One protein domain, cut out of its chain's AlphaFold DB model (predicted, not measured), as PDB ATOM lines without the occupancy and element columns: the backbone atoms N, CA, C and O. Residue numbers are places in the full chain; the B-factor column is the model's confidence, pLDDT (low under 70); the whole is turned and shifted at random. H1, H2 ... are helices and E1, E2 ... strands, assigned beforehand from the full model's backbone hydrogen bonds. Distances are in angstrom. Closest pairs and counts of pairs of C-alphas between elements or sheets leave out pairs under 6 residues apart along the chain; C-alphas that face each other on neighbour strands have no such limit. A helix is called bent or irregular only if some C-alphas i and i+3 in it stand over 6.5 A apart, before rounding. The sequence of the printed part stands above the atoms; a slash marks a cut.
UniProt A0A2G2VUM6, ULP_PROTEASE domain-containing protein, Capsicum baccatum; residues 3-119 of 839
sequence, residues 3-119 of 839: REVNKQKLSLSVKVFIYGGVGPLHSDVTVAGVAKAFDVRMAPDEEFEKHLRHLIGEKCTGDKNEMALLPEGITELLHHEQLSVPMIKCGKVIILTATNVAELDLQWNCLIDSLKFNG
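Overview. This is residues 3 to 119 of the 839 residues of the protein "ULP_PROTEASE domain-containing protein" of Capsicum baccatum (UniProt A0A2G2VUM6). A small mixed sheet, E1 E6 E5 E4, lies between two helices: H4, the longest, packs slantwise on one face, and the shorter H2 is over the other. A short strand pair, E2 and E3, lies beside H2. H3 with the link after it reaches toward one end of the longest axis, while H1 and its link make the other end. The printed part has 117 residues in the order H1 E1 H2 E2 H3 E3 E4 E5 E6 H4, four named helices and six named strands, of mixed class. It is compact, with a radius of gyration of the C-alphas of 14.2 A and spans of 43 by 31 by 24 A.

Arrangement. H1, residues 3 to 8, touches H2, residues 30 to 38, at a steep tilt of 59 degrees, the same way; the closest C-alphas are those of Asn 6 and Ala 37, 5.6 A. E1, residues 16 to 19, is an edge strand parallel to E6, residues 93 to 96, with N 94 and O 16 at 2.8 A. H1 only grazes this sheet. H2 is on it at a height of 8.7 A and lies over E6, along the strands, at 2 degrees on the local plane. E2, residues 42 to 44, is antiparallel to E3, residues 69 to 71, with N 70 and O 43 at 2.9 A. The closest C-alphas of H2 and E3, Ala 35 and Pro 71, are 4.9 A apart. H3, residues 46 to 59, is near E3 but only just not on the four-stranded sheet, with 4 pairs of C-alphas within 10 A. E4, residues 75 to 78, E5, residues 87 to 90, and E6 form a meander, each strand the antiparallel neighbour of the one before, in two hairpins; N 76 and O 89 are 2.8 A apart, N 90 and O 93 2.8 A. H4, residues 101 to 117, is on the opposite face from H2, slantwise to the strands, at 54 degrees to E5 on the local plane; the closest C-alphas of H4 and E6, Gln 107 and Leu 96, are 7.0 A apart. Every O i to N i+4 pair is within hydrogen-bond range in H1, H2 and H4, and 8 of 10 in H3.

Along the chain. H1 begins at C-alpha 3, (2.470, 14.866, 49.662). H2 is 12.6 A long and H3 17.1 A from first to last C-alpha; H3 is irregular, with C-alphas 55 and 58 9.6 A apart. E1 is 10.3 A long and E5 10.0 A. H4, 24.2 A, ends at C-alpha 117, (6.546, -10.898, 31.851).

Size, cuts and confidence. The C-alphas farthest apart, those of Ser 13 and Thr 61, are 42.8 A apart. The printed part has no cut, and no link between named elements is long. Mean pLDDT of the printed part is 74.7; 36 residues are under 70, among them 3 to 15 and 56 to 64.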
ATOM      1  N   ARG A   3       2.038  13.703  50.475       41.06
ATOM      2  CA  ARG A   3       2.470  14.866  49.662       41.06
ATOM      3  C   ARG A   3       3.133  14.477  48.332       41.06
ATOM      4  O   ARG A   3       2.928  15.160  47.335       41.06
ATOM      5  N   GLU A   4       3.914  13.403  48.326       49.19
ATOM      6  CA  GLU A   4       4.676  12.956  47.159       49.19
ATOM      7  C   GLU A   4       3.859  12.000  46.275       49.19
ATOM      8  O   GLU A   4       3.899  12.125  45.055       49.19
ATOM      9  N   VAL A   5       3.016  11.141  46.866       55.09
ATOM     10  CA  VAL A   5       2.055  10.322  46.099       55.09
ATOM     11  C   VAL A   5       1.077  11.233  45.345       55.09
ATOM     12  O   VAL A   5       0.884  11.062  44.146       55.09
ATOM     13  N   ASN A   6       0.556  12.286  45.987       54.94
ATOM     14  CA  ASN A   6      -0.304  13.281  45.336       54.94
ATOM     15  C   ASN A   6       0.423  14.048  44.215       54.94
ATOM     16  O   ASN A   6      -0.184  14.363  43.195       54.94
ATOM     17  N   LYS A   7       1.720  14.337  44.390       52.19
ATOM     18  CA  LYS A   7       2.566  15.006  43.387       52.19
ATOM     19  C   LYS A   7       2.858  14.111  42.176       52.19
ATOM     20  O   LYS A   7       3.019  14.631  41.077       52.19
ATOM     21  N   GLN A   8       2.899  12.790  42.357       51.62
ATOM     22  CA  GLN A   8       3.276  11.832  41.310       51.62
ATOM     23  C   GLN A   8       2.097  11.064  40.690       51.62
ATOM     24  O   GLN A   8       2.237  10.578  39.572       51.62
ATOM     25  N   LYS A   9       0.908  11.069  41.316       52.50
ATOM     26  CA  LYS A   9      -0.379  10.599  40.747       52.50
ATOM     27  C   LYS A   9      -0.661  11.173  39.347       52.50
ATOM     28  O   LYS A   9      -1.302  10.517  38.536       52.50
ATOM     29  N   LEU A  10      -0.166  12.382  39.071       45.91
ATOM     30  CA  LEU A  10      -0.320  13.100  37.799       45.91
ATOM     31  C   LEU A  10       0.813  12.845  36.785       45.91
ATOM     32  O   LEU A  10       0.712  13.289  35.644       45.91
ATOM     33  N   SER A  11       1.894  12.154  37.165       51.12
ATOM     34  CA  SER A  11       3.007  11.857  36.258       51.12
ATOM     35  C   SER A  11       2.720  10.605  35.432       51.12
ATOM     36  O   SER A  11       2.332   9.561  35.965       51.12
ATOM     37  N   LEU A  12       2.928  10.673  34.115       45.53
ATOM     38  CA  LEU A  12       2.705   9.529  33.229       45.53
ATOM     39  C   LEU A  12       3.773   8.435  33.406       45.53
ATOM     40  O   LEU A  12       3.411   7.261  33.447       45.53
ATOM     41  N   SER A  13       5.041   8.802  33.606       51.78
ATOM     42  CA  SER A  13       6.207   7.907  33.488       51.78
ATOM     43  C   SER A  13       6.881   7.517  34.815       51.78
ATOM     44  O   SER A  13       8.078   7.255  34.831       51.78
ATOM     45  N   VAL A  14       6.162   7.530  35.944       57.12
ATOM     46  CA  VAL A  14       6.742   7.259  37.276       57.12
ATOM     47  C   VAL A  14       5.971   6.150  37.999       57.12
ATOM     48  O   VAL A  14       4.754   6.248  38.164       57.12
ATOM     49  N   LYS A  15       6.698   5.119  38.450       64.69
ATOM     50  CA  LYS A  15       6.243   4.098  39.412       64.69
ATOM     51  C   LYS A  15       6.790   4.453  40.802       64.69
ATOM     52  O   LYS A  15       7.901   4.973  40.918       64.69
ATOM     53  N   VAL A  16       6.000   4.207  41.845       72.50
ATOM     54  CA  VAL A  16       6.297   4.604  43.231       72.50
ATOM     55  C   VAL A  16       6.408   3.365  44.107       72.50
ATOM     56  O   VAL A  16       5.494   2.545  44.113       72.50
ATOM     57  N   PHE A  17       7.477   3.259  44.893       77.44
ATOM     58  CA  PHE A  17       7.701   2.120  45.785       77.44
ATOM     59  C   PHE A  17       7.601   2.551  47.244       77.44
ATOM     60  O   PHE A  17       8.219   3.537  47.652       77.44
ATOM     61  N   ILE A  18       6.826   1.817  48.038       77.25
ATOM     62  CA  ILE A  18       6.731   2.000  49.487       77.25
ATOM     63  C   ILE A  18       7.123   0.689  50.155       77.25
ATOM     64  O   ILE A  18       6.642  -0.363  49.755       77.25
ATOM     65  N   TYR A  19       7.972   0.755  51.173       78.31
ATOM     66  CA  TYR A  19       8.365  -0.391  51.988       78.31
ATOM     67  C   TYR A  19       7.876  -0.202  53.424       78.31
ATOM     68  O   TYR A  19       8.120   0.859  54.002       78.31
ATOM     69  N   GLY A  20       7.233  -1.221  53.998       71.81
ATOM     70  CA  GLY A  20       6.840  -1.277  55.410       71.81
ATOM     71  C   GLY A  20       5.631  -0.415  55.811       71.81
ATOM     72  O   GLY A  20       5.047   0.322  55.011       71.81
ATOM     73  N   GLY A  21       5.245  -0.513  57.088       69.94
ATOM     74  CA  GLY A  21       4.050   0.143  57.644       69.94
ATOM     75  C   GLY A  21       2.730  -0.501  57.200       69.94
ATOM     76  O   GLY A  21       1.731   0.203  57.051       69.94
ATOM     77  N   VAL A  22       2.753  -1.809  56.931       71.25
ATOM     78  CA  VAL A  22       1.593  -2.654  56.616       71.25
ATOM     79  C   VAL A  22       1.556  -3.764  57.660       71.25
ATOM     80  O   VAL A  22       2.478  -4.572  57.727       71.25
ATOM     81  N   GLY A  23       0.524  -3.765  58.496       73.25
ATOM     82  CA  GLY A  23       0.444  -4.598  59.691       73.25
ATOM     83  C   GLY A  23      -0.763  -4.210  60.555       73.25
ATOM     84  O   GLY A  23      -1.563  -3.370  60.137       73.25
ATOM     85  N   PRO A  24      -0.944  -4.843  61.726       67.88
ATOM     86  CA  PRO A  24      -2.121  -4.668  62.573       67.88
ATOM     87  C   PRO A  24      -1.935  -3.585  63.652       67.88
ATOM     88  O   PRO A  24      -2.739  -3.498  64.579       67.88
ATOM     89  N   LEU A  25      -0.848  -2.804  63.619       67.94
ATOM     90  CA  LEU A  25      -0.577  -1.785  64.630       67.94
ATOM     91  C   LEU A  25      -1.129  -0.426  64.193       67.94
ATOM     92  O   LEU A  25      -1.096  -0.051  63.027       67.94
ATOM     93  N   HIS A  26      -1.508   0.402  65.166       61.56
ATOM     94  CA  HIS A  26      -1.915   1.799  64.945       61.56
ATOM     95  C   HIS A  26      -0.832   2.689  64.280       61.56
ATOM     96  O   HIS A  26      -1.097   3.845  63.945       61.56
ATOM     97  N   SER A  27       0.396   2.180  64.123       63.09
ATOM     98  CA  SER A  27       1.499   2.783  63.366       63.09
ATOM     99  C   SER A  27       1.484   2.456  61.868       63.09
ATOM    100  O   SER A  27       2.104   3.190  61.095       63.09
ATOM    101  N   ASP A  28       0.786   1.399  61.447       72.75
ATOM    102  CA  ASP A  28       0.817   0.827  60.093       72.75
ATOM    103  C   ASP A  28      -0.106   1.582  59.126       72.75
ATOM    104  O   ASP A  28      -1.055   1.076  58.529       72.75
ATOM    105  N   VAL A  29       0.180   2.875  58.978       78.56
ATOM    106  CA  VAL A  29      -0.640   3.828  58.224       78.56
ATOM    107  C   VAL A  29      -0.320   3.873  56.723       78.56
ATOM    108  O   VAL A  29      -0.788   4.788  56.042       78.56
ATOM    109  N   THR A  30       0.469   2.936  56.177       82.06
ATOM    110  CA  THR A  30       0.871   2.966  54.757       82.06
ATOM    111  C   THR A  30      -0.332   2.826  53.831       82.06
ATOM    112  O   THR A  30      -0.547   3.680  52.970       82.06
ATOM    113  N   VAL A  31      -1.155   1.796  54.035       84.62
ATOM    114  CA  VAL A  31      -2.298   1.490  53.159       84.62
ATOM    115  C   VAL A  31      -3.347   2.609  53.213       84.62
ATOM    116  O   VAL A  31      -3.744   3.150  52.179       84.62
ATOM    117  N   ALA A  32      -3.688   3.075  54.419       82.50
ATOM    118  CA  ALA A  32      -4.569   4.227  54.632       82.50
ATOM    119  C   ALA A  32      -4.001   5.540  54.057       82.50
ATOM    120  O   ALA A  32      -4.742   6.384  53.546       82.50
ATOM    121  N   GLY A  33      -2.677   5.715  54.106       82.38
ATOM    122  CA  GLY A  33      -1.969   6.838  53.497       82.38
ATOM    123  C   GLY A  33      -2.024   6.832  51.968       82.38
ATOM    124  O   GLY A  33      -2.075   7.906  51.367       82.38
ATOM    125  N   VAL A  34      -2.061   5.650  51.345       82.44
ATOM    126  CA  VAL A  34      -2.264   5.471  49.899       82.44
ATOM    127  C   VAL A  34      -3.729   5.696  49.520       82.44
ATOM    128  O   VAL A  34      -3.986   6.508  48.631       82.44
ATOM    129  N   ALA A  35      -4.694   5.100  50.231       85.56
ATOM    130  CA  ALA A  35      -6.127   5.328  49.995       85.56
ATOM    131  C   ALA A  35      -6.471   6.833  49.998       85.56
ATOM    132  O   ALA A  35      -7.016   7.374  49.033       85.56
ATOM    133  N   LYS A  36      -6.006   7.552  51.029       84.25
ATOM    134  CA  LYS A  36      -6.181   9.005  51.177       84.25
ATOM    135  C   LYS A  36      -5.400   9.853  50.157       84.25
ATOM    136  O   LYS A  36      -5.695  11.035  50.004       84.25
ATOM    137  N   ALA A  37      -4.404   9.290  49.471       78.62
ATOM    138  CA  ALA A  37      -3.681   9.967  48.390       78.62
ATOM    139  C   ALA A  37      -4.398   9.834  47.035       78.62
ATOM    140  O   ALA A  37      -4.397  10.753  46.209       78.62
ATOM    141  N   PHE A  38      -5.048   8.692  46.807       80.19
ATOM    142  CA  PHE A  38      -5.877   8.478  45.624       80.19
ATOM    143  C   PHE A  38      -7.290   9.060  45.751       80.19
ATOM    144  O   PHE A  38      -7.897   9.311  44.710       80.19
ATOM    145  N   ASP A  39      -7.714   9.404  46.970       84.69
ATOM    146  CA  ASP A  39      -9.062   9.867  47.343       84.69
ATOM    147  C   ASP A  39     -10.117   8.753  47.218       84.69
ATOM    148  O   ASP A  39     -11.214   8.938  46.698       84.69
ATOM    149  N   VAL A  40      -9.739   7.559  47.687       87.81
ATOM    150  CA  VAL A  40     -10.590   6.363  47.746       87.81
ATOM    151  C   VAL A  40     -10.783   5.902  49.191       87.81
ATOM    152  O   VAL A  40     -10.004   6.240  50.088       87.81
ATOM    153  N   ARG A  41     -11.837   5.118  49.425       90.75
ATOM    154  CA  ARG A  41     -12.115   4.489  50.724       90.75
ATOM    155  C   ARG A  41     -11.218   3.258  50.909       90.75
ATOM    156  O   ARG A  41     -10.613   2.779  49.952       90.75
ATOM    157  N   MET A  42     -11.144   2.736  52.133       91.12
ATOM    158  CA  MET A  42     -10.635   1.379  52.365       91.12
ATOM    159  C   MET A  42     -11.808   0.420  52.543       91.12
ATOM    160  O   MET A  42     -12.775   0.759  53.230       91.12
ATOM    161  N   ALA A  43     -11.700  -0.766  51.954       88.75
ATOM    162  CA  ALA A  43     -12.660  -1.857  52.078       88.75
ATOM    163  C   ALA A  43     -11.910  -3.166  52.393       88.75
ATOM    164  O   ALA A  43     -10.737  -3.273  52.035       88.75
ATOM    165  N   PRO A  44     -12.536  -4.149  53.066       87.94
ATOM    166  CA  PRO A  44     -11.951  -5.479  53.204       87.94
ATOM    167  C   PRO A  44     -11.768  -6.131  51.830       87.94
ATOM    168  O   PRO A  44     -12.709  -6.163  51.037       87.94
ATOM    169  N   ASP A  45     -10.577  -6.656  51.571       90.38
ATOM    170  CA  ASP A  45     -10.251  -7.442  50.383       90.38
ATOM    171  C   ASP A  45     -10.281  -8.939  50.735       90.38
ATOM    172  O   ASP A  45      -9.464  -9.418  51.524       90.38
ATOM    173  N   GLU A  46     -11.254  -9.674  50.190       87.25
ATOM    174  CA  GLU A  46     -11.488 -11.084  50.538       87.25
ATOM    175  C   GLU A  46     -10.349 -12.014  50.079       87.25
ATOM    176  O   GLU A  46     -10.067 -13.022  50.737       87.25
ATOM    177  N   GLU A  47      -9.668 -11.681  48.978       88.25
ATOM    178  CA  GLU A  47      -8.546 -12.465  48.453       88.25
ATOM    179  C   GLU A  47      -7.293 -12.251  49.307       88.25
ATOM    180  O   GLU A  47      -6.636 -13.222  49.705       88.25
ATOM    181  N   PHE A  48      -6.992 -11.005  49.673       87.25
ATOM    182  CA  PHE A  48      -5.896 -10.702  50.588       87.25
ATOM    183  C   PHE A  48      -6.158 -11.267  51.989       87.25
ATOM    184  O   PHE A  48      -5.265 -11.861  52.598       87.25
ATOM    185  N   GLU A  49      -7.394 -11.167  52.495       86.31
ATOM    186  CA  GLU A  49      -7.739 -11.726  53.801       86.31
ATOM    187  C   GLU A  49      -7.574 -13.251  53.830       86.31
ATOM    188  O   GLU A  49      -7.061 -13.792  54.811       86.31
ATOM    189  N   LYS A  50      -7.935 -13.957  52.751       85.44
ATOM    190  CA  LYS A  50      -7.729 -15.407  52.624       85.44
ATOM    191  C   LYS A  50      -6.248 -15.796  52.741       85.44
ATOM    192  O   LYS A  50      -5.939 -16.757  53.449       85.44
ATOM    193  N   HIS A  51      -5.339 -15.043  52.118       84.69
ATOM    194  CA  HIS A  51      -3.893 -15.258  52.254       84.69
ATOM    195  C   HIS A  51      -3.407 -14.994  53.690       84.69
ATOM    196  O   HIS A  51      -2.710 -15.825  54.273       84.69
ATOM    197  N   LEU A  52      -3.845 -13.893  54.314       80.81
ATOM    198  CA  LEU A  52      -3.508 -13.582  55.710       80.81
ATOM    199  C   LEU A  52      -4.027 -14.644  56.697       80.81
ATOM    200  O   LEU A  52      -3.306 -15.023  57.619       80.81
ATOM    201  N   ARG A  53      -5.243 -15.169  56.491       80.50
ATOM    202  CA  ARG A  53      -5.808 -16.271  57.292       80.50
ATOM    203  C   ARG A  53      -4.983 -17.556  57.159       80.50
ATOM    204  O   ARG A  53      -4.839 -18.268  58.146       80.50
ATOM    205  N   HIS A  54      -4.410 -17.842  55.986       78.00
ATOM    206  CA  HIS A  54      -3.530 -19.001  55.804       78.00
ATOM    207  C   HIS A  54      -2.183 -18.835  56.531       78.00
ATOM    208  O   HIS A  54      -1.699 -19.785  57.139       78.00
ATOM    209  N   LEU A  55      -1.613 -17.622  56.530       73.25
ATOM    210  CA  LEU A  55      -0.333 -17.324  57.185       73.25
ATOM    211  C   LEU A  55      -0.432 -17.233  58.724       73.25
ATOM    212  O   LEU A  55       0.485 -17.648  59.429       73.25
ATOM    213  N   ILE A  56      -1.522 -16.664  59.250       69.06
ATOM    214  CA  ILE A  56      -1.670 -16.299  60.677       69.06
ATOM    215  C   ILE A  56      -2.597 -17.276  61.437       69.06
ATOM    216  O   ILE A  56      -2.518 -17.401  62.665       69.06
ATOM    217  N   GLY A  57      -3.443 -18.015  60.713       64.75
ATOM    218  CA  GLY A  57      -4.455 -18.915  61.266       64.75
ATOM    219  C   GLY A  57      -5.640 -18.182  61.907       64.75
ATOM    220  O   GLY A  57      -5.776 -16.962  61.827       64.75
ATOM    221  N   GLU A  58      -6.489 -18.927  62.617       58.97
ATOM    222  CA  GLU A  58      -7.716 -18.423  63.271       58.97
ATOM    223  C   GLU A  58      -7.467 -17.473  64.467       58.97
ATOM    224  O   GLU A  58      -8.393 -17.097  65.181       58.97
ATOM    225  N   LYS A  59      -6.218 -17.052  64.707       55.59
ATOM    226  CA  LYS A  59      -5.838 -16.179  65.831       55.59
ATOM    227  C   LYS A  59      -6.303 -14.724  65.682       55.59
ATOM    228  O   LYS A  59      -6.171 -13.955  66.632       55.59
ATOM    229  N   CYS A  60      -6.864 -14.343  64.534       53.19
ATOM    230  CA  CYS A  60      -7.496 -13.040  64.318       53.19
ATOM    231  C   CYS A  60      -8.865 -12.953  65.027       53.19
ATOM    232  O   CYS A  60      -9.911 -12.918  64.385       53.19
ATOM    233  N   THR A  61      -8.872 -12.920  66.363       46.81
ATOM    234  CA  THR A  61     -10.095 -12.801  67.175       46.81
ATOM    235  C   THR A  61     -10.648 -11.368  67.181       46.81
ATOM    236  O   THR A  61     -10.443 -10.616  68.136       46.81
ATOM    237  N   GLY A  62     -11.355 -10.997  66.114       50.75
ATOM    238  CA  GLY A  62     -12.089  -9.738  65.959       50.75
ATOM    239  C   GLY A  62     -12.876  -9.721  64.643       50.75
ATOM    240  O   GLY A  62     -12.448 -10.342  63.677       50.75
ATOM    241  N   ASP A  63     -14.014  -9.019  64.593       51.28
ATOM    242  CA  ASP A  63     -14.993  -9.131  63.489       51.28
ATOM    243  C   ASP A  63     -14.460  -8.764  62.088       51.28
ATOM    244  O   ASP A  63     -15.115  -9.071  61.092       51.28
ATOM    245  N   LYS A  64     -13.311  -8.075  61.991       57.78
ATOM    246  CA  LYS A  64     -12.645  -7.712  60.728       57.78
ATOM    247  C   LYS A  64     -11.128  -7.712  60.894       57.78
ATOM    248  O   LYS A  64     -10.608  -7.153  61.856       57.78
ATOM    249  N   ASN A  65     -10.418  -8.275  59.919       70.81
ATOM    250  CA  ASN A  65      -8.962  -8.205  59.847       70.81
ATOM    251  C   ASN A  65      -8.523  -6.839  59.285       70.81
ATOM    252  O   ASN A  65      -8.646  -6.593  58.085       70.81
ATOM    253  N   GLU A  66      -8.002  -5.946  60.132       73.12
ATOM    254  CA  GLU A  66      -7.610  -4.588  59.711       73.12
ATOM    255  C   GLU A  66      -6.497  -4.575  58.646       73.12
ATOM    256  O   GLU A  66      -6.461  -3.672  57.813       73.12
ATOM    257  N   MET A  67      -5.652  -5.613  58.586       78.88
ATOM    258  CA  MET A  67      -4.615  -5.758  57.550       78.88
ATOM    259  C   MET A  67      -5.179  -6.057  56.153       78.88
ATOM    260  O   MET A  67      -4.465  -5.889  55.167       78.88
ATOM    261  N   ALA A  68      -6.441  -6.486  56.054       86.00
ATOM    262  CA  ALA A  68      -7.132  -6.697  54.783       86.00
ATOM    263  C   ALA A  68      -7.896  -5.455  54.291       86.00
ATOM    264  O   ALA A  68      -8.576  -5.527  53.273       86.00
ATOM    265  N   LEU A  69      -7.807  -4.313  54.985       89.00
ATOM    266  CA  LEU A  69      -8.442  -3.065  54.558       89.00
ATOM    267  C   LEU A  69      -7.610  -2.381  53.464       89.00
ATOM    268  O   LEU A  69      -6.746  -1.551  53.754       89.00
ATOM    269  N   LEU A  70      -7.878  -2.719  52.203       91.81
ATOM    270  CA  LEU A  70      -7.148  -2.213  51.038       91.81
ATOM    271  C   LEU A  70      -7.905  -1.073  50.316       91.81
ATOM    272  O   LEU A  70      -9.113  -0.906  50.513       91.81
ATOM    273  N   PRO A  71      -7.224  -0.236  49.503       92.00
ATOM    274  CA  PRO A  71      -7.856   0.869  48.780       92.00
ATOM    275  C   PRO A  71      -8.874   0.389  47.731       92.00
ATOM    276  O   PRO A  71      -8.520  -0.264  46.744       92.00
ATOM    277  N   GLU A  72     -10.139   0.753  47.933       90.44
ATOM    278  CA  GLU A  72     -11.281   0.291  47.139       90.44
ATOM    279  C   GLU A  72     -11.156   0.723  45.666       90.44
ATOM    280  O   GLU A  72     -10.922   1.896  45.364       90.44
ATOM    281  N   GLY A  73     -11.311  -0.227  44.740       86.44
ATOM    282  CA  GLY A  73     -11.368   0.034  43.295       86.44
ATOM    283  C   GLY A  73     -10.048   0.412  42.606       86.44
ATOM    284  O   GLY A  73     -10.065   0.678  41.407       86.44
ATOM    285  N   ILE A  74      -8.914   0.440  43.320       87.56
ATOM    286  CA  ILE A  74      -7.580   0.706  42.733       87.56
ATOM    287  C   ILE A  74      -6.511  -0.334  43.096       87.56
ATOM    288  O   ILE A  74      -5.367  -0.204  42.654       87.56
ATOM    289  N   THR A  75      -6.864  -1.306  43.937       91.31
ATOM    290  CA  THR A  75      -5.981  -2.395  44.368       91.31
ATOM    291  C   THR A  75      -5.878  -3.478  43.300       91.31
ATOM    292  O   THR A  75      -6.863  -3.831  42.661       91.31
ATOM    293  N   GLU A  76      -4.671  -4.004  43.139       90.81
ATOM    294  CA  GLU A  76      -4.312  -5.133  42.291       90.81
ATOM    295  C   GLU A  76      -3.339  -6.010  43.094       90.81
ATOM    296  O   GLU A  76      -2.330  -5.512  43.605       90.81
ATOM    297  N   LEU A  77      -3.647  -7.298  43.248       89.94
ATOM    298  CA  LEU A  77      -2.810  -8.239  43.995       89.94
ATOM    299  C   LEU A  77      -1.855  -8.961  43.040       89.94
ATOM    300  O   LEU A  77      -2.252  -9.811  42.240       89.94
ATOM    301  N   LEU A  78      -0.572  -8.607  43.121       86.94
ATOM    302  CA  LEU A  78       0.488  -9.212  42.322       86.94
ATOM    303  C   LEU A  78       0.901 -10.547  42.953       86.94
ATOM    304  O   LEU A  78       1.648 -10.589  43.935       86.94
ATOM    305  N   HIS A  79       0.397 -11.634  42.379       87.56
ATOM    306  CA  HIS A  79       0.705 -13.001  42.784       87.56
ATOM    307  C   HIS A  79       2.026 -13.484  42.164       87.56
ATOM    308  O   HIS A  79       2.346 -13.146  41.025       87.56
ATOM    309  N   HIS A  80       2.788 -14.286  42.911       87.19
ATOM    310  CA  HIS A  80       4.014 -14.934  42.442       87.19
ATOM    311  C   HIS A  80       4.255 -16.219  43.244       87.19
ATOM    312  O   HIS A  80       4.076 -16.213  44.459       87.19
ATOM    313  N   GLU A  81       4.689 -17.305  42.597       83.19
ATOM    314  CA  GLU A  81       4.780 -18.649  43.209       83.19
ATOM    315  C   GLU A  81       5.714 -18.722  44.429       83.19
ATOM    316  O   GLU A  81       5.549 -19.571  45.302       83.19
ATOM    317  N   GLN A  82       6.688 -17.812  44.509       82.00
ATOM    318  CA  GLN A  82       7.661 -17.732  45.604       82.00
ATOM    319  C   GLN A  82       7.183 -16.888  46.805       82.00
ATOM    320  O   GLN A  82       7.920 -16.763  47.782       82.00
ATOM    321  N   LEU A  83       5.988 -16.283  46.751       81.31
ATOM    322  CA  LEU A  83       5.455 -15.417  47.809       81.31
ATOM    323  C   LEU A  83       4.212 -16.034  48.465       81.31
ATOM    324  O   LEU A  83       3.217 -16.314  47.806       81.31
ATOM    325  N   SER A  84       4.242 -16.177  49.792       76.00
ATOM    326  CA  SER A  84       3.118 -16.694  50.594       76.00
ATOM    327  C   SER A  84       1.942 -15.717  50.735       76.00
ATOM    328  O   SER A  84       0.842 -16.119  51.115       76.00
ATOM    329  N   VAL A  85       2.169 -14.435  50.439       82.06
ATOM    330  CA  VAL A  85       1.173 -13.357  50.420       82.06
ATOM    331  C   VAL A  85       1.458 -12.495  49.182       82.06
ATOM    332  O   VAL A  85       2.616 -12.109  48.992       82.06
ATOM    333  N   PRO A  86       0.458 -12.182  48.335       85.50
ATOM    334  CA  PRO A  86       0.671 -11.381  47.130       85.50
ATOM    335  C   PRO A  86       1.094  -9.945  47.464       85.50
ATOM    336  O   PRO A  86       0.757  -9.397  48.514       85.50
ATOM    337  N   MET A  87       1.822  -9.302  46.551       87.44
ATOM    338  CA  MET A  87       2.231  -7.907  46.724       87.44
ATOM    339  C   MET A  87       1.088  -6.949  46.382       87.44
ATOM    340  O   MET A  87       0.434  -7.085  45.349       87.44
ATOM    341  N   ILE A  88       0.887  -5.930  47.219       89.00
ATOM    342  CA  ILE A  88      -0.183  -4.946  47.033       89.00
ATOM    343  C   ILE A  88       0.285  -3.866  46.047       89.00
ATOM    344  O   ILE A  88       1.199  -3.088  46.338       89.00
ATOM    345  N   LYS A  89      -0.380  -3.768  44.895       88.50
ATOM    346  CA  LYS A  89      -0.261  -2.652  43.951       88.50
ATOM    347  C   LYS A  89      -1.525  -1.794  44.040       88.50
ATOM    348  O   LYS A  89      -2.635  -2.304  44.074       88.50
ATOM    349  N   CYS A  90      -1.363  -0.475  44.080       86.12
ATOM    350  CA  CYS A  90      -2.447   0.506  44.097       86.12
ATOM    351  C   CYS A  90      -2.219   1.508  42.958       86.12
ATOM    352  O   CYS A  90      -1.521   2.518  43.116       86.12
ATOM    353  N   GLY A  91      -2.745   1.196  41.772       82.75
ATOM    354  CA  GLY A  91      -2.450   1.923  40.534       82.75
ATOM    355  C   GLY A  91      -0.949   1.948  40.204       82.75
ATOM    356  O   GLY A  91      -0.397   0.967  39.711       82.75
ATOM    357  N   LYS A  92      -0.283   3.085  40.462       75.00
ATOM    358  CA  LYS A  92       1.169   3.281  40.238       75.00
ATOM    359  C   LYS A  92       2.038   3.124  41.491       75.00
ATOM    360  O   LYS A  92       3.259   3.256  41.396       75.00
ATOM    361  N   VAL A  93       1.428   2.898  42.653       80.25
ATOM    362  CA  VAL A  93       2.136   2.620  43.909       80.25
ATOM    363  C   VAL A  93       2.250   1.110  44.080       80.25
ATOM    364  O   VAL A  93       1.258   0.409  43.931       80.25
ATOM    365  N   ILE A  94       3.435   0.612  44.414       82.25
ATOM    366  CA  ILE A  94       3.677  -0.784  44.791       82.25
ATOM    367  C   ILE A  94       4.162  -0.793  46.239       82.25
ATOM    368  O   ILE A  94       5.058  -0.024  46.603       82.25
ATOM    369  N   ILE A  95       3.534  -1.625  47.066       83.88
ATOM    370  CA  ILE A  95       3.770  -1.704  48.505       83.88
ATOM    371  C   ILE A  95       4.449  -3.041  48.822       83.88
ATOM    372  O   ILE A  95       3.886  -4.114  48.612       83.88
ATOM    373  N   LEU A  96       5.677  -2.946  49.325       81.88
ATOM    374  CA  LEU A  96       6.529  -4.044  49.763       81.88
ATOM    375  C   LEU A  96       6.301  -4.269  51.263       81.88
ATOM    376  O   LEU A  96       6.454  -3.348  52.072       81.88
ATOM    377  N   THR A  97       5.907  -5.489  51.619       78.50
ATOM    378  CA  THR A  97       5.465  -5.887  52.969       78.50
ATOM    379  C   THR A  97       6.529  -6.646  53.762       78.50
ATOM    380  O   THR A  97       6.304  -6.950  54.931       78.50
ATOM    381  N   ALA A  98       7.671  -6.940  53.138       73.88
ATOM    382  CA  ALA A  98       8.803  -7.631  53.746       73.88
ATOM    383  C   ALA A  98       9.254  -7.018  55.089       73.88
ATOM    384  O   ALA A  98       9.205  -5.804  55.298       73.88
ATOM    385  N   THR A  99       9.724  -7.879  55.990       66.69
ATOM    386  CA  THR A  99      10.172  -7.535  57.349       66.69
ATOM    387  C   THR A  99      11.695  -7.454  57.479       66.69
ATOM    388  O   THR A  99      12.210  -6.812  58.395       66.69
ATOM    389  N   ASN A 100      12.420  -8.094  56.560       64.94
ATOM    390  CA  ASN A 100      13.875  -8.219  56.549       64.94
ATOM    391  C   ASN A 100      14.437  -8.163  55.116       64.94
ATOM    392  O   ASN A 100      13.694  -8.160  54.135       64.94
ATOM    393  N   VAL A 101      15.769  -8.106  54.992       66.38
ATOM    394  CA  VAL A 101      16.454  -7.921  53.698       66.38
ATOM    395  C   VAL A 101      16.237  -9.100  52.743       66.38
ATOM    396  O   VAL A 101      16.076  -8.869  51.549       66.38
ATOM    397  N   ALA A 102      16.176 -10.340  53.242       69.44
ATOM    398  CA  ALA A 102      15.974 -11.520  52.400       69.44
ATOM    399  C   ALA A 102      14.557 -11.559  51.806       69.44
ATOM    400  O   ALA A 102      14.398 -11.769  50.606       69.44
ATOM    401  N   GLU A 103      13.531 -11.267  52.612       70.31
ATOM    402  CA  GLU A 103      12.157 -11.081  52.126       70.31
ATOM    403  C   GLU A 103      12.042  -9.904  51.146       70.31
ATOM    404  O   GLU A 103      11.268  -9.975  50.193       70.31
ATOM    405  N   LEU A 104      12.806  -8.826  51.355       75.75
ATOM    406  CA  LEU A 104      12.782  -7.648  50.489       75.75
ATOM    407  C   LEU A 104      13.430  -7.922  49.127       75.75
ATOM    408  O   LEU A 104      12.838  -7.579  48.106       75.75
ATOM    409  N   ASP A 105      14.605  -8.558  49.091       73.56
ATOM    410  CA  ASP A 105      15.235  -8.982  47.837       73.56
ATOM    411  C   ASP A 105      14.387 -10.059  47.127       73.56
ATOM    412  O   ASP A 105      14.260 -10.020  45.904       73.56
ATOM    413  N   LEU A 106      13.710 -10.952  47.866       78.69
ATOM    414  CA  LEU A 106      12.752 -11.906  47.296       78.69
ATOM    415  C   LEU A 106      11.554 -11.195  46.646       78.69
ATOM    416  O   LEU A 106      11.315 -11.390  45.455       78.69
ATOM    417  N   GLN A 107      10.835 -10.333  47.379       77.25
ATOM    418  CA  GLN A 107       9.712  -9.552  46.835       77.25
ATOM    419  C   GLN A 107      10.145  -8.686  45.644       77.25
ATOM    420  O   GLN A 107       9.420  -8.584  44.656       77.25
ATOM    421  N   TRP A 108      11.343  -8.096  45.698       81.19
ATOM    422  CA  TRP A 108      11.888  -7.302  44.599       81.19
ATOM    423  C   TRP A 108      12.158  -8.142  43.344       81.19
ATOM    424  O   TRP A 108      11.779  -7.729  42.249       81.19
ATOM    425  N   ASN A 109      12.752  -9.330  43.480       79.94
ATOM    426  CA  ASN A 109      12.996 -10.229  42.350       79.94
ATOM    427  C   ASN A 109      11.679 -10.729  41.734       79.94
ATOM    428  O   ASN A 109      11.490 -10.594  40.526       79.94
ATOM    429  N   CYS A 110      10.735 -11.183  42.568       81.94
ATOM    430  CA  CYS A 110       9.389 -11.593  42.145       81.94
ATOM    431  C   CYS A 110       8.689 -10.484  41.340       81.94
ATOM    432  O   CYS A 110       8.152 -10.717  40.261       81.94
ATOM    433  N   LEU A 111       8.740  -9.246  41.843       80.75
ATOM    434  CA  LEU A 111       8.192  -8.076  41.163       80.75
ATOM    435  C   LEU A 111       8.870  -7.808  39.814       80.75
ATOM    436  O   LEU A 111       8.187  -7.504  38.836       80.75
ATOM    437  N   ILE A 112      10.202  -7.860  39.765       78.00
ATOM    438  CA  ILE A 112      10.967  -7.614  38.540       78.00
ATOM    439  C   ILE A 112      10.615  -8.654  37.473       78.00
ATOM    440  O   ILE A 112      10.435  -8.277  36.315       78.00
ATOM    441  N   ASP A 113      10.439  -9.921  37.844       77.69
ATOM    442  CA  ASP A 113      10.059 -10.980  36.907       77.69
ATOM    443  C   ASP A 113       8.602 -10.845  36.429       77.69
ATOM    444  O   ASP A 113       8.362 -10.891  35.219       77.69
ATOM    445  N   SER A 114       7.657 -10.504  37.312       72.12
ATOM    446  CA  SER A 114       6.286 -10.134  36.912       72.12
ATOM    447  C   SER A 114       6.244  -8.919  35.967       72.12
ATOM    448  O   SER A 114       5.456  -8.882  35.021       72.12
ATOM    449  N   LEU A 115       7.102  -7.914  36.183       68.44
ATOM    450  CA  LEU A 115       7.174  -6.717  35.336       68.44
ATOM    451  C   LEU A 115       7.864  -6.965  33.985       68.44
ATOM    452  O   LEU A 115       7.470  -6.337  33.000       68.44
ATOM    453  N   LYS A 116       8.834  -7.892  33.909       67.31
ATOM    454  CA  LYS A 116       9.372  -8.407  32.634       67.31
ATOM    455  C   LYS A 116       8.275  -9.127  31.847       67.31
ATOM    456  O   LYS A 116       8.082  -8.832  30.670       67.31
ATOM    457  N   PHE A 117       7.554 -10.048  32.493       60.22
ATOM    458  CA  PHE A 117       6.546 -10.898  31.851       60.22
ATOM    459  C   PHE A 117       5.402 -10.083  31.234       60.22
ATOM    460  O   PHE A 117       5.000 -10.332  30.100       60.22
ATOM    461  N   ASN A 118       4.942  -9.043  31.934       58.12
ATOM    462  CA  ASN A 118       3.870  -8.165  31.460       58.12
ATOM    463  C   ASN A 118       4.312  -7.143  30.386       58.12
ATOM    464  O   ASN A 118       3.497  -6.322  29.965       58.12
ATOM    465  N   GLY A 119       5.585  -7.133  29.963       55.88
ATOM    466  CA  GLY A 119       6.129  -6.154  29.006       55.88
ATOM    467  C   GLY A 119       6.173  -4.709  29.530       55.88
ATOM    468  O   GLY A 119       6.433  -3.773  28.777       55.88
TER     469      GLY A 119